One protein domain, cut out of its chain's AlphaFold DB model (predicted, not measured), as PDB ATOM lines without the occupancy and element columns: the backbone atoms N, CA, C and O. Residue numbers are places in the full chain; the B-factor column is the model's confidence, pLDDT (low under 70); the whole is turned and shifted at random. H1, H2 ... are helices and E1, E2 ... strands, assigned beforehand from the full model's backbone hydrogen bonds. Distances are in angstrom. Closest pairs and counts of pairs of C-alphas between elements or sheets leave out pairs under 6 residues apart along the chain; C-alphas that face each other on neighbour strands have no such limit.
ATOM      1  N   GLU A  30      23.488 -27.739 -78.032       85.75
ATOM      2  CA  GLU A  30      24.000 -29.095 -78.293       85.75
ATOM      3  C   GLU A  30      23.570 -30.112 -77.228       85.75
ATOM      4  O   GLU A  30      23.318 -31.273 -77.541       85.75
ATOM      5  N   ARG A  31      23.414 -29.673 -75.974       87.50
ATOM      6  CA  ARG A  31      23.005 -30.544 -74.857       87.50
ATOM      7  C   ARG A  31      21.550 -30.994 -74.946       87.50
ATOM      8  O   ARG A  31      21.171 -31.947 -74.278       87.50
ATOM      9  N   PHE A  32      20.745 -30.295 -75.740       88.62
ATOM     10  CA  PHE A  32      19.305 -30.500 -75.858       88.62
ATOM     11  C   PHE A  32      18.915 -30.919 -77.279       88.62
ATOM     12  O   PHE A  32      17.811 -30.603 -77.709       88.62
ATOM     13  N   SER A  33      19.805 -31.587 -78.026       85.88
ATOM     14  CA  SER A  33      19.590 -31.973 -79.432       85.88
ATOM     15  C   SER A  33      19.388 -33.492 -79.589       85.88
ATOM     16  O   SER A  33      20.318 -34.185 -80.000       85.88
ATOM     17  N   PRO A  34      18.216 -34.048 -79.220       71.88
ATOM     18  CA  PRO A  34      18.004 -35.496 -79.175       71.88
ATOM     19  C   PRO A  34      18.010 -36.189 -80.559       71.88
ATOM     20  O   PRO A  34      18.274 -37.388 -80.615       71.88
ATOM     21  N   PRO A  35      17.722 -35.480 -81.666       84.69
ATOM     22  CA  PRO A  35      18.380 -35.733 -82.966       84.69
ATOM     23  C   PRO A  35      18.958 -34.457 -83.634       84.69
ATOM     24  O   PRO A  35      18.674 -33.335 -83.187       84.69
ATOM     25  N   PRO A  36      19.763 -34.581 -84.717       87.38
ATOM     26  CA  PRO A  36      20.187 -33.442 -85.534       87.38
ATOM     27  C   PRO A  36      18.998 -32.582 -85.977       87.38
ATOM     28  O   PRO A  36      17.938 -33.087 -86.329       87.38
ATOM     29  N   GLY A  37      19.160 -31.262 -85.929       88.19
ATOM     30  CA  GLY A  37      18.104 -30.324 -86.319       88.19
ATOM     31  C   GLY A  37      17.063 -30.024 -85.238       88.19
ATOM     32  O   GLY A  37      16.447 -28.966 -85.309       88.19
ATOM     33  N   ILE A  38      16.910 -30.843 -84.198       92.12
ATOM     34  CA  ILE A  38      15.971 -30.575 -83.098       92.12
ATOM     35  C   ILE A  38      16.689 -29.934 -81.912       92.12
ATOM     36  O   ILE A  38      17.813 -30.296 -81.592       92.12
ATOM     37  N   VAL A  39      16.037 -28.993 -81.227       92.81
ATOM     38  CA  VAL A  39      16.419 -28.592 -79.864       92.81
ATOM     39  C   VAL A  39      15.196 -28.665 -78.959       92.81
ATOM     40  O   VAL A  39      14.248 -27.902 -79.135       92.81
ATOM     41  N   HIS A  40      15.228 -29.549 -77.966       93.06
ATOM     42  CA  HIS A  40      14.152 -29.763 -76.999       93.06
ATOM     43  C   HIS A  40      14.627 -29.394 -75.595       93.06
ATOM     44  O   HIS A  40      15.140 -30.211 -74.837       93.06
ATOM     45  N   ARG A  41      14.523 -28.102 -75.278       90.62
ATOM     46  CA  ARG A  41      14.914 -27.555 -73.967       90.62
ATOM     47  C   ARG A  41      13.762 -27.541 -72.967       90.62
ATOM     48  O   ARG A  41      13.986 -27.640 -71.765       90.62
ATOM     49  N   TYR A  42      12.550 -27.353 -73.466       90.06
ATOM     50  CA  TYR A  42      11.343 -27.175 -72.674       90.06
ATOM     51  C   TYR A  42      10.377 -28.307 -72.984       90.06
ATOM     52  O   TYR A  42      10.324 -28.775 -74.112       90.06
ATOM     53  N   LYS A  43       9.599 -28.731 -71.990       88.25
ATOM     54  CA  LYS A  43       8.727 -29.902 -72.114       88.25
ATOM     55  C   LYS A  43       7.687 -29.751 -73.233       88.25
ATOM     56  O   LYS A  43       7.495 -30.680 -74.004       88.25
ATOM     57  N   ASP A  44       7.068 -28.579 -73.325       87.88
ATOM     58  CA  ASP A  44       5.922 -28.266 -74.187       87.88
ATOM     59  C   ASP A  44       6.300 -27.771 -75.593       87.88
ATOM     60  O   ASP A  44       5.420 -27.615 -76.438       87.88
ATOM     61  N   ARG A  45       7.585 -27.497 -75.859       89.94
ATOM     62  CA  ARG A  45       8.023 -26.864 -77.111       89.94
ATOM     63  C   ARG A  45       9.386 -27.329 -77.592       89.94
ATOM     64  O   ARG A  45      10.326 -27.481 -76.808       89.94
ATOM     65  N   ALA A  46       9.520 -27.461 -78.905       91.81
ATOM     66  CA  ALA A  46      10.779 -27.796 -79.558       91.81
ATOM     67  C   ALA A  46      11.131 -26.791 -80.657       91.81
ATOM     68  O   ALA A  46      10.271 -26.142 -81.245       91.81
ATOM     69  N   LEU A  47      12.425 -26.664 -80.938       91.44
ATOM     70  CA  LEU A  47      12.932 -25.923 -82.086       91.44
ATOM     71  C   LEU A  47      13.279 -26.908 -83.199       91.44
ATOM     72  O   LEU A  47      14.015 -27.863 -82.946       91.44
ATOM     73  N   LEU A  48      12.836 -26.636 -84.424       92.06
ATOM     74  CA  LEU A  48      13.252 -27.356 -85.628       92.06
ATOM     75  C   LEU A  48      14.162 -26.446 -86.463       92.06
ATOM     76  O   LEU A  48      13.767 -25.351 -86.854       92.06
ATOM     77  N   LYS A  49      15.398 -26.880 -86.725       91.56
ATOM     78  CA  LYS A  49      16.461 -26.132 -87.419       91.56
ATOM     79  C   LYS A  49      16.834 -26.812 -88.747       91.56
ATOM     80  O   LYS A  49      17.902 -27.412 -88.837       91.56
ATOM     81  N   PRO A  50      15.990 -26.724 -89.786       90.44
ATOM     82  CA  PRO A  50      16.213 -27.402 -91.068       90.44
ATOM     83  C   PRO A  50      17.337 -26.792 -91.911       90.44
ATOM     84  O   PRO A  50      17.821 -27.418 -92.855       90.44
ATOM     85  N   ILE A  51      17.732 -25.553 -91.606       90.50
ATOM     86  CA  ILE A  51      18.724 -24.791 -92.355       90.50
ATOM     87  C   ILE A  51      19.584 -23.947 -91.414       90.50
ATOM     88  O   ILE A  51      19.091 -23.364 -90.447       90.50
ATOM     89  N   HIS A  52      20.874 -23.843 -91.731       89.69
ATOM     90  CA  HIS A  52      21.848 -23.020 -91.006       89.69
ATOM     91  C   HIS A  52      22.404 -21.859 -91.848       89.69
ATOM     92  O   HIS A  52      23.511 -21.370 -91.632       89.69
ATOM     93  N   ILE A  53      21.609 -21.377 -92.802       88.19
ATOM     94  CA  ILE A  53      21.950 -20.281 -93.714       88.19
ATOM     95  C   ILE A  53      20.940 -19.144 -93.513       88.19
ATOM     96  O   ILE A  53      19.741 -19.387 -93.391       88.19
ATOM     97  N   CYS A  54      21.434 -17.903 -93.471       86.19
ATOM     98  CA  CYS A  54      20.630 -16.681 -93.404       86.19
ATOM     99  C   CYS A  54      20.988 -15.766 -94.581       86.19
ATOM    100  O   CYS A  54      22.174 -15.661 -94.907       86.19
ATOM    101  N   PRO A  55      20.025 -15.023 -95.155       84.94
ATOM    102  CA  PRO A  55      20.323 -13.986 -96.143       84.94
ATOM    103  C   PRO A  55      21.062 -12.798 -95.509       84.94
ATOM    104  O   PRO A  55      21.799 -12.080 -96.184       84.94
ATOM    105  N   LEU A  56      20.888 -12.602 -94.197       86.25
ATOM    106  CA  LEU A  56      21.498 -11.518 -93.444       86.25
ATOM    107  C   LEU A  56      22.046 -12.045 -92.115       86.25
ATOM    108  O   LEU A  56      21.317 -12.586 -91.289       86.25
ATOM    109  N   TYR A  57      23.355 -11.898 -91.911       85.56
ATOM    110  CA  TYR A  57      24.032 -12.387 -90.711       85.56
ATOM    111  C   TYR A  57      24.034 -11.314 -89.620       85.56
ATOM    112  O   TYR A  57      24.783 -10.334 -89.686       85.56
ATOM    113  N   CYS A  58      23.210 -11.509 -88.591       86.19
ATOM    114  CA  CYS A  58      23.129 -10.599 -87.452       86.19
ATOM    115  C   CYS A  58      24.464 -10.542 -86.694       86.19
ATOM    116  O   CYS A  58      25.037 -11.572 -86.333       86.19
ATOM    117  N   ARG A  59      24.937  -9.331 -86.369       88.19
ATOM    118  CA  ARG A  59      26.183  -9.112 -85.601       88.19
ATOM    119  C   ARG A  59      26.155  -9.736 -84.201       88.19
ATOM    120  O   ARG A  59      27.211 -10.036 -83.655       88.19
ATOM    121  N   PHE A  60      24.958  -9.944 -83.665       86.00
ATOM    122  CA  PHE A  60      24.669 -10.539 -82.361       86.00
ATOM    123  C   PHE A  60      24.020 -11.933 -82.483       86.00
ATOM    124  O   PHE A  60      23.329 -12.378 -81.573       86.00
ATOM    125  N   CYS A  61      24.207 -12.639 -83.606       86.31
ATOM    126  CA  CYS A  61      23.693 -14.001 -83.754       86.31
ATOM    127  C   CYS A  61      24.353 -14.943 -82.731       86.31
ATOM    128  O   CYS A  61      25.539 -15.260 -82.846       86.31
ATOM    129  N   PHE A  62      23.576 -15.445 -81.766       85.38
ATOM    130  CA  PHE A  62      24.051 -16.423 -80.774       85.38
ATOM    131  C   PHE A  62      24.509 -17.742 -81.405       85.38
ATOM    132  O   PHE A  62      25.317 -18.459 -80.829       85.38
ATOM    133  N   ARG A  63      24.021 -18.039 -82.614       85.88
ATOM    134  CA  ARG A  63      24.334 -19.253 -83.375       85.88
ATOM    135  C   ARG A  63      25.365 -19.016 -84.479       85.88
ATOM    136  O   ARG A  63      25.486 -19.851 -85.365       85.88
ATOM    137  N   ARG A  64      26.131 -17.916 -84.444       85.06
ATOM    138  CA  ARG A  64      27.090 -17.537 -85.507       85.06
ATOM    139  C   ARG A  64      28.146 -18.600 -85.843       85.06
ATOM    140  O   ARG A  64      28.692 -18.571 -86.936       85.06
ATOM    141  N   GLU A  65      28.475 -19.492 -84.906       83.31
ATOM    142  CA  GLU A  65      29.443 -20.575 -85.149       83.31
ATOM    143  C   GLU A  65      28.811 -21.747 -85.920       83.31
ATOM    144  O   GLU A  65      29.512 -22.475 -86.619       83.31
ATOM    145  N   LYS A  66      27.483 -21.900 -85.835       81.19
ATOM    146  CA  LYS A  66      26.697 -22.915 -86.550       81.19
ATOM    147  C   LYS A  66      26.039 -22.363 -87.812       81.19
ATOM    148  O   LYS A  66      25.805 -23.118 -88.737       81.19
ATOM    149  N   VAL A  67      25.739 -21.066 -87.864       81.81
ATOM    150  CA  VAL A  67      25.077 -20.401 -88.994       81.81
ATOM    151  C   VAL A  67      26.124 -19.783 -89.916       81.81
ATOM    152  O   VAL A  67      26.820 -18.845 -89.531       81.81
ATOM    153  N   GLY A  68      26.252 -20.292 -91.141       76.38
ATOM    154  CA  GLY A  68      27.295 -19.861 -92.071       76.38
ATOM    155  C   GLY A  68      27.448 -20.775 -93.288       76.38
ATOM    156  O   GLY A  68      26.858 -21.845 -93.326       76.38
ATOM    157  N   PRO A  69      28.276 -20.391 -94.273       66.25
ATOM    158  CA  PRO A  69      28.409 -21.110 -95.547       66.25
ATOM    159  C   PRO A  69      28.964 -22.538 -95.418       66.25
ATOM    160  O   PRO A  69      28.813 -23.329 -96.341       66.25
ATOM    161  N   ASN A  70      29.596 -22.866 -94.288       66.19
ATOM    162  CA  ASN A  70      30.152 -24.195 -94.021       66.19
ATOM    163  C   ASN A  70      29.136 -25.158 -93.382       66.19
ATOM    164  O   ASN A  70      29.442 -26.335 -93.231       66.19
ATOM    165  N   HIS A  71      27.964 -24.666 -92.974       67.56
ATOM    166  CA  HIS A  71      26.909 -25.470 -92.366       67.56
ATOM    167  C   HIS A  71      25.666 -25.399 -93.255       67.56
ATOM    168  O   HIS A  71      25.198 -24.321 -93.620       67.56
ATOM    169  N   GLY A  72      25.192 -26.572 -93.664       79.31
ATOM    170  CA  GLY A  72      24.214 -26.712 -94.734       79.31
ATOM    171  C   GLY A  72      22.766 -26.801 -94.267       79.31
ATOM    172  O   GLY A  72      22.407 -26.473 -93.134       79.31
ATOM    173  N   LEU A  73      21.933 -27.249 -95.201       87.94
ATOM    174  CA  LEU A  73      20.609 -27.766 -94.896       87.94
ATOM    175  C   LEU A  73      20.733 -29.168 -94.290       87.94
ATOM    176  O   LEU A  73      21.660 -29.895 -94.646       87.94
ATOM    177  N   LEU A  74      19.760 -29.560 -93.464       89.00
ATOM    178  CA  LEU A  74      19.565 -30.974 -93.142       89.00
ATOM    179  C   LEU A  74      19.379 -31.769 -94.441       89.00
ATOM    180  O   LEU A  74      18.746 -31.298 -95.403       89.00
ATOM    181  N   THR A  75      19.939 -32.970 -94.466       90.50
ATOM    182  CA  THR A  75      19.604 -33.986 -95.467       90.50
ATOM    183  C   THR A  75      18.130 -34.385 -95.341       90.50
ATOM    184  O   THR A  75      17.486 -34.089 -94.334       90.50
ATOM    185  N   ASP A  76      17.570 -35.004 -96.384       88.62
ATOM    186  CA  ASP A  76      16.172 -35.456 -96.336       88.62
ATOM    187  C   ASP A  76      15.991 -36.512 -95.225       88.62
ATOM    188  O   ASP A  76      15.091 -36.364 -94.406       88.62
ATOM    189  N   ASP A  77      16.934 -37.451 -95.080       90.06
ATOM    190  CA  ASP A  77      16.913 -38.455 -94.005       90.06
ATOM    191  C   ASP A  77      16.976 -37.829 -92.601       90.06
ATOM    192  O   ASP A  77      16.278 -38.257 -91.683       90.06
ATOM    193  N   GLU A  78      17.817 -36.812 -92.382       91.44
ATOM    194  CA  GLU A  78      17.884 -36.127 -91.082       91.44
ATOM    195  C   GLU A  78      16.604 -35.344 -90.777       91.44
ATOM    196  O   GLU A  78      16.185 -35.277 -89.620       91.44
ATOM    197  N   LEU A  79      15.987 -34.750 -91.802       90.06
ATOM    198  CA  LEU A  79      14.715 -34.057 -91.655       90.06
ATOM    199  C   LEU A  79      13.598 -35.044 -91.307       90.06
ATOM    200  O   LEU A  79      12.850 -34.787 -90.367       90.06
ATOM    201  N   ASP A  80      13.524 -36.177 -92.001       89.75
ATOM    202  CA  ASP A  80      12.532 -37.217 -91.736       89.75
ATOM    203  C   ASP A  80      12.707 -37.788 -90.321       89.75
ATOM    204  O   ASP A  80      11.747 -37.839 -89.555       89.75
ATOM    205  N   ASN A  81      13.944 -38.069 -89.896       91.69
ATOM    206  CA  ASN A  81      14.243 -38.480 -88.519       91.69
ATOM    207  C   ASN A  81      13.799 -37.437 -87.475       91.69
ATOM    208  O   ASN A  81      13.313 -37.793 -86.395       91.69
ATOM    209  N   ALA A  82      13.967 -36.144 -87.767       91.19
ATOM    210  CA  ALA A  82      13.525 -35.065 -86.890       91.19
ATOM    211  C   ALA A  82      11.989 -34.988 -86.804       91.19
ATOM    212  O   ALA A  82      11.446 -34.814 -85.709       91.19
ATOM    213  N   LEU A  83      11.290 -35.158 -87.929       88.62
ATOM    214  CA  LEU A  83       9.826 -35.190 -87.990       88.62
ATOM    215  C   LEU A  83       9.255 -36.435 -87.291       88.62
ATOM    216  O   LEU A  83       8.320 -36.325 -86.501       88.62
ATOM    217  N   GLU A  84       9.863 -37.607 -87.472       90.56
ATOM    218  CA  GLU A  84       9.500 -38.824 -86.738       90.56
ATOM    219  C   GLU A  84       9.732 -38.685 -85.230       90.56
ATOM    220  O   GLU A  84       8.968 -39.206 -84.411       90.56
ATOM    221  N   TRP A  85      10.802 -37.996 -84.829       91.94
ATOM    222  CA  TRP A  85      11.039 -37.689 -83.424       91.94
ATOM    223  C   TRP A  85       9.918 -36.806 -82.868       91.94
ATOM    224  O   TRP A  85       9.352 -37.140 -81.829       91.94
ATOM    225  N   ILE A  86       9.527 -35.750 -83.584       88.94
ATOM    226  CA  ILE A  86       8.393 -34.884 -83.227       88.94
ATOM    227  C   ILE A  86       7.094 -35.693 -83.080       88.94
ATOM    228  O   ILE A  86       6.374 -35.546 -82.086       88.94
ATOM    229  N   ALA A  87       6.803 -36.571 -84.044       87.62
ATOM    230  CA  ALA A  87       5.591 -37.385 -84.055       87.62
ATOM    231  C   ALA A  87       5.500 -38.308 -82.825       87.62
ATOM    232  O   ALA A  87       4.413 -38.536 -82.294       87.62
ATOM    233  N   ARG A  88       6.644 -38.787 -82.319       90.62
ATOM    234  CA  ARG A  88       6.731 -39.639 -81.122       90.62
ATOM    235  C   ARG A  88       6.599 -38.901 -79.787       90.62
ATOM    236  O   ARG A  88       6.452 -39.572 -78.769       90.62
ATOM    237  N   HIS A  89       6.631 -37.568 -79.769       89.81
ATOM    238  CA  HIS A  89       6.557 -36.762 -78.542       89.81
ATOM    239  C   HIS A  89       5.250 -35.959 -78.508       89.81
ATOM    240  O   HIS A  89       5.260 -34.778 -78.859       89.81
ATOM    241  N   PRO A  90       4.098 -36.563 -78.148       85.75
ATOM    242  CA  PRO A  90       2.779 -35.910 -78.174       85.75
ATOM    243  C   PRO A  90       2.625 -34.767 -77.154       85.75
ATOM    244  O   PRO A  90       1.725 -33.942 -77.267       85.75
ATOM    245  N   ASP A  91       3.519 -34.696 -76.177       87.75
ATOM    246  CA  ASP A  91       3.603 -33.689 -75.123       87.75
ATOM    247  C   ASP A  91       4.099 -32.309 -75.604       87.75
ATOM    248  O   ASP A  91       3.932 -31.318 -74.891       87.75
ATOM    249  N   ILE A  92       4.642 -32.218 -76.823       87.94
ATOM    250  CA  ILE A  92       5.129 -30.971 -77.440       87.94
ATOM    251  C   ILE A  92       3.990 -30.241 -78.169       87.94
ATOM    252  O   ILE A  92       3.648 -30.562 -79.303       87.94
ATOM    253  N   SER A  93       3.368 -29.238 -77.573       84.50
ATOM    254  CA  SER A  93       2.271 -28.529 -78.243       84.50
ATOM    255  C   SER A  93       2.726 -27.594 -79.366       84.50
ATOM    256  O   SER A  93       1.943 -27.360 -80.275       84.50
ATOM    257  N   GLU A  94       3.956 -27.070 -79.310       85.50
ATOM    258  CA  GLU A  94       4.450 -26.044 -80.242       85.50
ATOM    259  C   GLU A  94       5.824 -26.417 -80.813       85.50
ATOM    260  O   GLU A  94       6.748 -26.797 -80.082       85.50
ATOM    261  N   ILE A  95       5.991 -26.257 -82.125       88.31
ATOM    262  CA  ILE A  95       7.276 -26.468 -82.795       88.31
ATOM    263  C   ILE A  95       7.655 -25.206 -83.552       88.31
ATOM    264  O   ILE A  95       7.025 -24.836 -84.536       88.31
ATOM    265  N   ILE A  96       8.739 -24.574 -83.111       89.06
ATOM    266  CA  ILE A  96       9.219 -23.319 -83.681       89.06
ATOM    267  C   ILE A  96      10.229 -23.631 -84.782       89.06
ATOM    268  O   ILE A  96      11.333 -24.126 -84.523       89.06
ATOM    269  N   LEU A  97       9.871 -23.285 -86.015       89.12
ATOM    270  CA  LEU A  97      10.776 -23.376 -87.153       89.12
ATOM    271  C   LEU A  97      11.832 -22.258 -87.094       89.12
ATOM    272  O   LEU A  97      11.513 -21.071 -87.107       89.12
ATOM    273  N   THR A  98      13.107 -22.624 -87.001       89.25
ATOM    274  CA  THR A  98      14.221 -21.687 -86.790       89.25
ATOM    275  C   THR A  98      15.533 -22.218 -87.394       89.25
ATOM    276  O   THR A  98      15.523 -22.956 -88.373       89.25
ATOM    277  N   GLY A  99      16.687 -21.830 -86.845       87.19
ATOM    278  CA  GLY A  99      18.021 -22.172 -87.333       87.19
ATOM    279  C   GLY A  99      18.720 -20.930 -87.865       87.19
ATOM    280  O   GLY A  99      19.167 -20.090 -87.083       87.19
ATOM    281  N   GLY A 100      18.840 -20.852 -89.184       86.44
ATOM    282  CA  GLY A 100      19.153 -19.625 -89.893       86.44
ATOM    283  C   GLY A 100      17.884 -18.817 -90.163       86.44
ATOM    284  O   GLY A 100      17.206 -18.381 -89.235       86.44
ATOM    285  N   ASP A 101      17.570 -18.628 -91.441       87.00
ATOM    286  CA  ASP A 101      16.270 -18.123 -91.879       87.00
ATOM    287  C   ASP A 101      15.462 -19.276 -92.499       87.00
ATOM    288  O   ASP A 101      15.851 -19.787 -93.553       87.00
ATOM    289  N   PRO A 102      14.366 -19.728 -91.868       85.50
ATOM    290  CA  PRO A 102      13.596 -20.864 -92.361       85.50
ATOM    291  C   PRO A 102      12.898 -20.589 -93.699       85.50
ATOM    292  O   PRO A 102      12.652 -21.528 -94.454       85.50
ATOM    293  N   LEU A 103      12.630 -19.325 -94.040       86.12
ATOM    294  CA  LEU A 103      11.967 -18.960 -95.295       86.12
ATOM    295  C   LEU A 103      12.906 -19.016 -96.508       86.12
ATOM    296  O   LEU A 103      12.455 -18.919 -97.645       86.12
ATOM    297  N   MET A 104      14.204 -19.242 -96.283       85.69
ATOM    298  CA  MET A 104      15.166 -19.562 -97.344       85.69
ATOM    299  C   MET A 104      15.032 -21.001 -97.860       85.69
ATOM    300  O   MET A 104      15.688 -21.367 -98.838       85.69
ATOM    301  N   LEU A 105      14.234 -21.846 -97.201       86.62
ATOM    302  CA  LEU A 105      13.980 -23.200 -97.674       86.62
ATOM    303  C   LEU A 105      13.178 -23.186 -98.982       86.62
ATOM    304  O   LEU A 105      12.238 -22.403 -99.128       86.62
ATOM    305  N   PRO A 106      13.460 -24.115 -99.912       86.06
ATOM    306  CA  PRO A 106      12.594 -24.331-101.060       86.06
ATOM    307  C   PRO A 106      11.167 -24.653-100.609       86.06
ATOM    308  O   PRO A 106      10.966 -25.455 -99.693       86.06
ATOM    309  N   PHE A 107      10.177 -24.106-101.316       84.44
ATOM    310  CA  PHE A 107       8.757 -24.288-101.000       84.44
ATOM    311  C   PHE A 107       8.354 -25.762-100.816       84.44
ATOM    312  O   PHE A 107       7.584 -26.092 -99.919       84.44
ATOM    313  N   ARG A 108       8.942 -26.677-101.602       85.56
ATOM    314  CA  ARG A 108       8.732 -28.129-101.462       85.56
ATOM    315  C   ARG A 108       9.045 -28.632-100.048       85.56
ATOM    316  O   ARG A 108       8.257 -29.393 -99.499       85.56
ATOM    317  N   ARG A 109      10.167 -28.205 -99.458       85.88
ATOM    318  CA  ARG A 109      10.566 -28.613 -98.102       85.88
ATOM    319  C   ARG A 109       9.695 -27.958 -97.036       85.88
ATOM    320  O   ARG A 109       9.309 -28.633 -96.091       85.88
ATOM    321  N   LEU A 110       9.327 -26.688 -97.213       86.00
ATOM    322  CA  LEU A 110       8.372 -26.027 -96.315       86.00
ATOM    323  C   LEU A 110       7.025 -26.756 -96.292       86.00
ATOM    324  O   LEU A 110       6.472 -26.968 -95.221       86.00
ATOM    325  N   LYS A 111       6.538 -27.215 -97.450       84.00
ATOM    326  CA  LYS A 111       5.302 -28.000 -97.544       84.00
ATOM    327  C   LYS A 111       5.407 -29.357 -96.840       84.00
ATOM    328  O   LYS A 111       4.442 -29.770 -96.209       84.00
ATOM    329  N   MET A 112       6.558 -30.032 -96.920       82.50
ATOM    330  CA  MET A 112       6.797 -31.273 -96.165       82.50
ATOM    331  C   MET A 112       6.733 -31.029 -94.655       82.50
ATOM    332  O   MET A 112       6.063 -31.770 -93.948       82.50
ATOM    333  N   ILE A 113       7.369 -29.956 -94.181       85.50
ATOM    334  CA  ILE A 113       7.396 -29.595 -92.759       85.50
ATOM    335  C   ILE A 113       6.005 -29.173 -92.264       85.50
ATOM    336  O   ILE A 113       5.582 -29.606 -91.200       85.50
ATOM    337  N   HIS A 114       5.275 -28.365 -93.035       78.38
ATOM    338  CA  HIS A 114       3.928 -27.908 -92.674       78.38
ATOM    339  C   HIS A 114       2.870 -29.021 -92.741       78.38
ATOM    340  O   HIS A 114       1.848 -28.948 -92.064       78.38
ATOM    341  N   GLY A 115       3.108 -30.075 -93.532       69.56
ATOM    342  CA  GLY A 115       2.262 -31.272 -93.522       69.56
ATOM    343  C   GLY A 115       2.166 -31.919 -92.134       69.56
ATOM    344  O   GLY A 115       1.169 -32.580 -91.832       69.56
ATOM    345  N   GLU A 116       3.154 -31.673 -91.272       64.88
ATOM    346  CA  GLU A 116       3.110 -32.033 -89.864       64.88
ATOM    347  C   GLU A 116       2.298 -30.985 -89.084       64.88
ATOM    348  O   GLU A 116       2.767 -29.888 -88.783       64.88
ATOM    349  N   ARG A 117       1.053 -31.341 -88.737       58.41
ATOM    350  CA  ARG A 117       0.004 -30.468 -88.156       58.41
ATOM    351  C   ARG A 117       0.371 -29.705 -86.871       58.41
ATOM    352  O   ARG A 117      -0.446 -28.932 -86.387       58.41
ATOM    353  N   ARG A 118       1.543 -29.961 -86.290       62.66
ATOM    354  CA  ARG A 118       2.033 -29.370 -85.031       62.66
ATOM    355  C   ARG A 118       3.172 -28.372 -85.245       62.66
ATOM    356  O   ARG A 118       3.701 -27.832 -84.276       62.66
ATOM    357  N   VAL A 119       3.597 -28.170 -86.495       59.78
ATOM    358  CA  VAL A 119       4.626 -27.186 -86.823       59.78
ATOM    359  C   VAL A 119       3.978 -25.831 -87.048       59.78
ATOM    360  O   VAL A 119       3.539 -25.503 -88.151       59.78
ATOM    361  N   ASP A 120       3.960 -25.036 -85.983       55.53
ATOM    362  CA  ASP A 120       3.496 -23.658 -86.020       55.53
ATOM    363  C   ASP A 120       4.554 -22.785 -86.707       55.53
ATOM    364  O   ASP A 120       5.578 -22.382 -86.142       55.53
ATOM    365  N   LEU A 121       4.298 -22.473 -87.977       52.94
ATOM    366  CA  LEU A 121       4.992 -21.422 -88.713       52.94
ATOM    367  C   LEU A 121       4.536 -20.082 -88.125       52.94
ATOM    368  O   LEU A 121       3.592 -19.473 -88.609       52.94
ATOM    369  N   VAL A 122       5.147 -19.677 -87.012       41.03
ATOM    370  CA  VAL A 122       4.762 -18.524 -86.187       41.03
ATOM    371  C   VAL A 122       4.198 -17.361 -87.031       41.03
ATOM    372  O   VAL A 122       4.927 -16.782 -87.839       41.03
ATOM    373  N   HIS A 123       2.924 -17.024 -86.756       34.38
ATOM    374  CA  HIS A 123       1.992 -16.029 -87.334       34.38
ATOM    375  C   HIS A 123       0.876 -16.618 -88.218       34.38
ATOM    376  O   HIS A 123       0.955 -16.606 -89.447       34.38
ATOM    377  N   GLY A 124      -0.250 -16.951 -87.569       33.59
ATOM    378  CA  GLY A 124      -1.543 -17.344 -88.159       33.59
ATOM    379  C   GLY A 124      -2.244 -16.292 -89.038       33.59
ATOM    380  O   GLY A 124      -3.464 -16.280 -89.143       33.59
ATOM    381  N   PHE A 125      -1.483 -15.396 -89.667       34.06
ATOM    382  CA  PHE A 125      -1.933 -14.524 -90.750       34.06
ATOM    383  C   PHE A 125      -1.358 -14.958 -92.111       34.06
ATOM    384  O   PHE A 125      -1.917 -14.610 -93.149       34.06
ATOM    385  N   LEU A 126      -0.266 -15.741 -92.132       38.69
ATOM    386  CA  LEU A 126       0.344 -16.233 -93.375       38.69
ATOM    387  C   LEU A 126      -0.242 -17.564 -93.870       38.69
ATOM    388  O   LEU A 126      -0.135 -17.840 -95.065       38.69
ATOM    389  N   ASP A 127      -0.890 -18.357 -93.010       43.31
ATOM    390  CA  ASP A 127      -1.458 -19.661 -93.395       43.31
ATOM    391  C   ASP A 127      -2.523 -19.524 -94.495       43.31
ATOM    392  O   ASP A 127      -2.509 -20.262 -95.481       43.31
ATOM    393  N   ALA A 128      -3.386 -18.506 -94.406       40.53
ATOM    394  CA  ALA A 128      -4.400 -18.241 -95.427       40.53
ATOM    395  C   ALA A 128      -3.811 -17.680 -96.738       40.53
ATOM    396  O   ALA A 128      -4.363 -17.915 -97.810       40.53
ATOM    397  N   ALA A 129      -2.691 -16.951 -96.672       43.19
ATOM    398  CA  ALA A 129      -2.112 -16.255 -97.824       43.19
ATOM    399  C   ALA A 129      -1.078 -17.089 -98.603       43.19
ATOM    400  O   ALA A 129      -0.921 -16.888 -99.804       43.19
ATOM    401  N   CYS A 130      -0.368 -18.016 -97.949       41.94
ATOM    402  CA  CYS A 130       0.635 -18.879 -98.593       41.94
ATOM    403  C   CYS A 130       0.122 -20.286 -98.930       41.94
ATOM    404  O   CYS A 130       0.645 -20.905 -99.856       41.94
ATOM    405  N   PHE A 131      -0.885 -20.791 -98.208       45.16
ATOM    406  CA  PHE A 131      -1.390 -22.161 -98.375       45.16
ATOM    407  C   PHE A 131      -2.882 -22.236 -98.737       45.16
ATOM    408  O   PHE A 131      -3.449 -23.330 -98.776       45.16
ATOM    409  N   GLY A 132      -3.504 -21.098 -99.068       36.09
ATOM    410  CA  GLY A 132      -4.867 -21.027 -99.590       36.09
ATOM    411  C   GLY A 132      -5.062 -21.883-100.848       36.09
ATOM    412  O   GLY A 132      -4.454 -21.633-101.884       36.09
TER     413      GLY A 132
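AT A GLANCE: This is residues 30 to 132 of the 136 residues of the protein "Radical SAM core domain-containing protein" of Entomobacter blattae (UniProt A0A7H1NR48). A small three-stranded sheet, E1 E2 E3, has helix H1 laid along one face, while H2 only grazes the sheet and a long loop, residues 52 to 75, swings out between E2 and H1. The short helix H3 lies well away from the sheet, near the end of the printed part. The 103 printed residues hold E1, E2, H1, E3, H2 and H3 in that order, a mixed class with 43 residues, under half, in named elements. The sheet is mixed, ordered E1, E2, E3; the whole is compact, with a radius of gyration of the C-alphas of 13.5 A and spans of 33 by 33 by 25 A.

IN THESE COORDINATES: Find C-alpha 38 at (15.971, -30.575, -83.098), where E1, residues 38 to 42, begins. E2, residues 45 to 51, runs 18.7 A. H1, residues 76 to 88, starts at C-alpha 76 (16.172, -35.456, -96.336) and runs 18.4 A. Next come E3, residues 94 to 99, 15.8 A long, H2, residues 107 to 114, and H3, residues 127 to 130, ending at (0.635, -18.879, -98.593).

HOW THE PARTS SIT: E1 and E2 form an antiparallel hairpin; look at N 39 and O 47, 2.9 A apart. E2 and E3 are parallel, with N 98 and O 48 at 2.8 A, and E2, H1, E3 make a strand-helix-strand unit, two parallel strands joined through a helix, with a right-handed crossover. H1 lies over E2 at a height over the sheet of 9.8 A, two layers; the closest C-alphas, Pro 50 and Leu 79, are 6.8 A apart. H1 and H2 are close but not clearly touching, C-alphas 83 and 113 being 7.7 A apart. H3 is apart from H2. Every O i to N i+4 pair is within hydrogen-bond range in H1 and H2; H3 is too short for one, and its single O i to N i+3 pair is not within range.

THE WHOLE: The C-alphas of Arg 31 and Gly 132 are farthest apart, 38.5 A. The printed part has no cut; the links E2 to H1 and H2 to H3 are long. Look for pLDDT under 70 at residues 69 to 71 and 115 to 132.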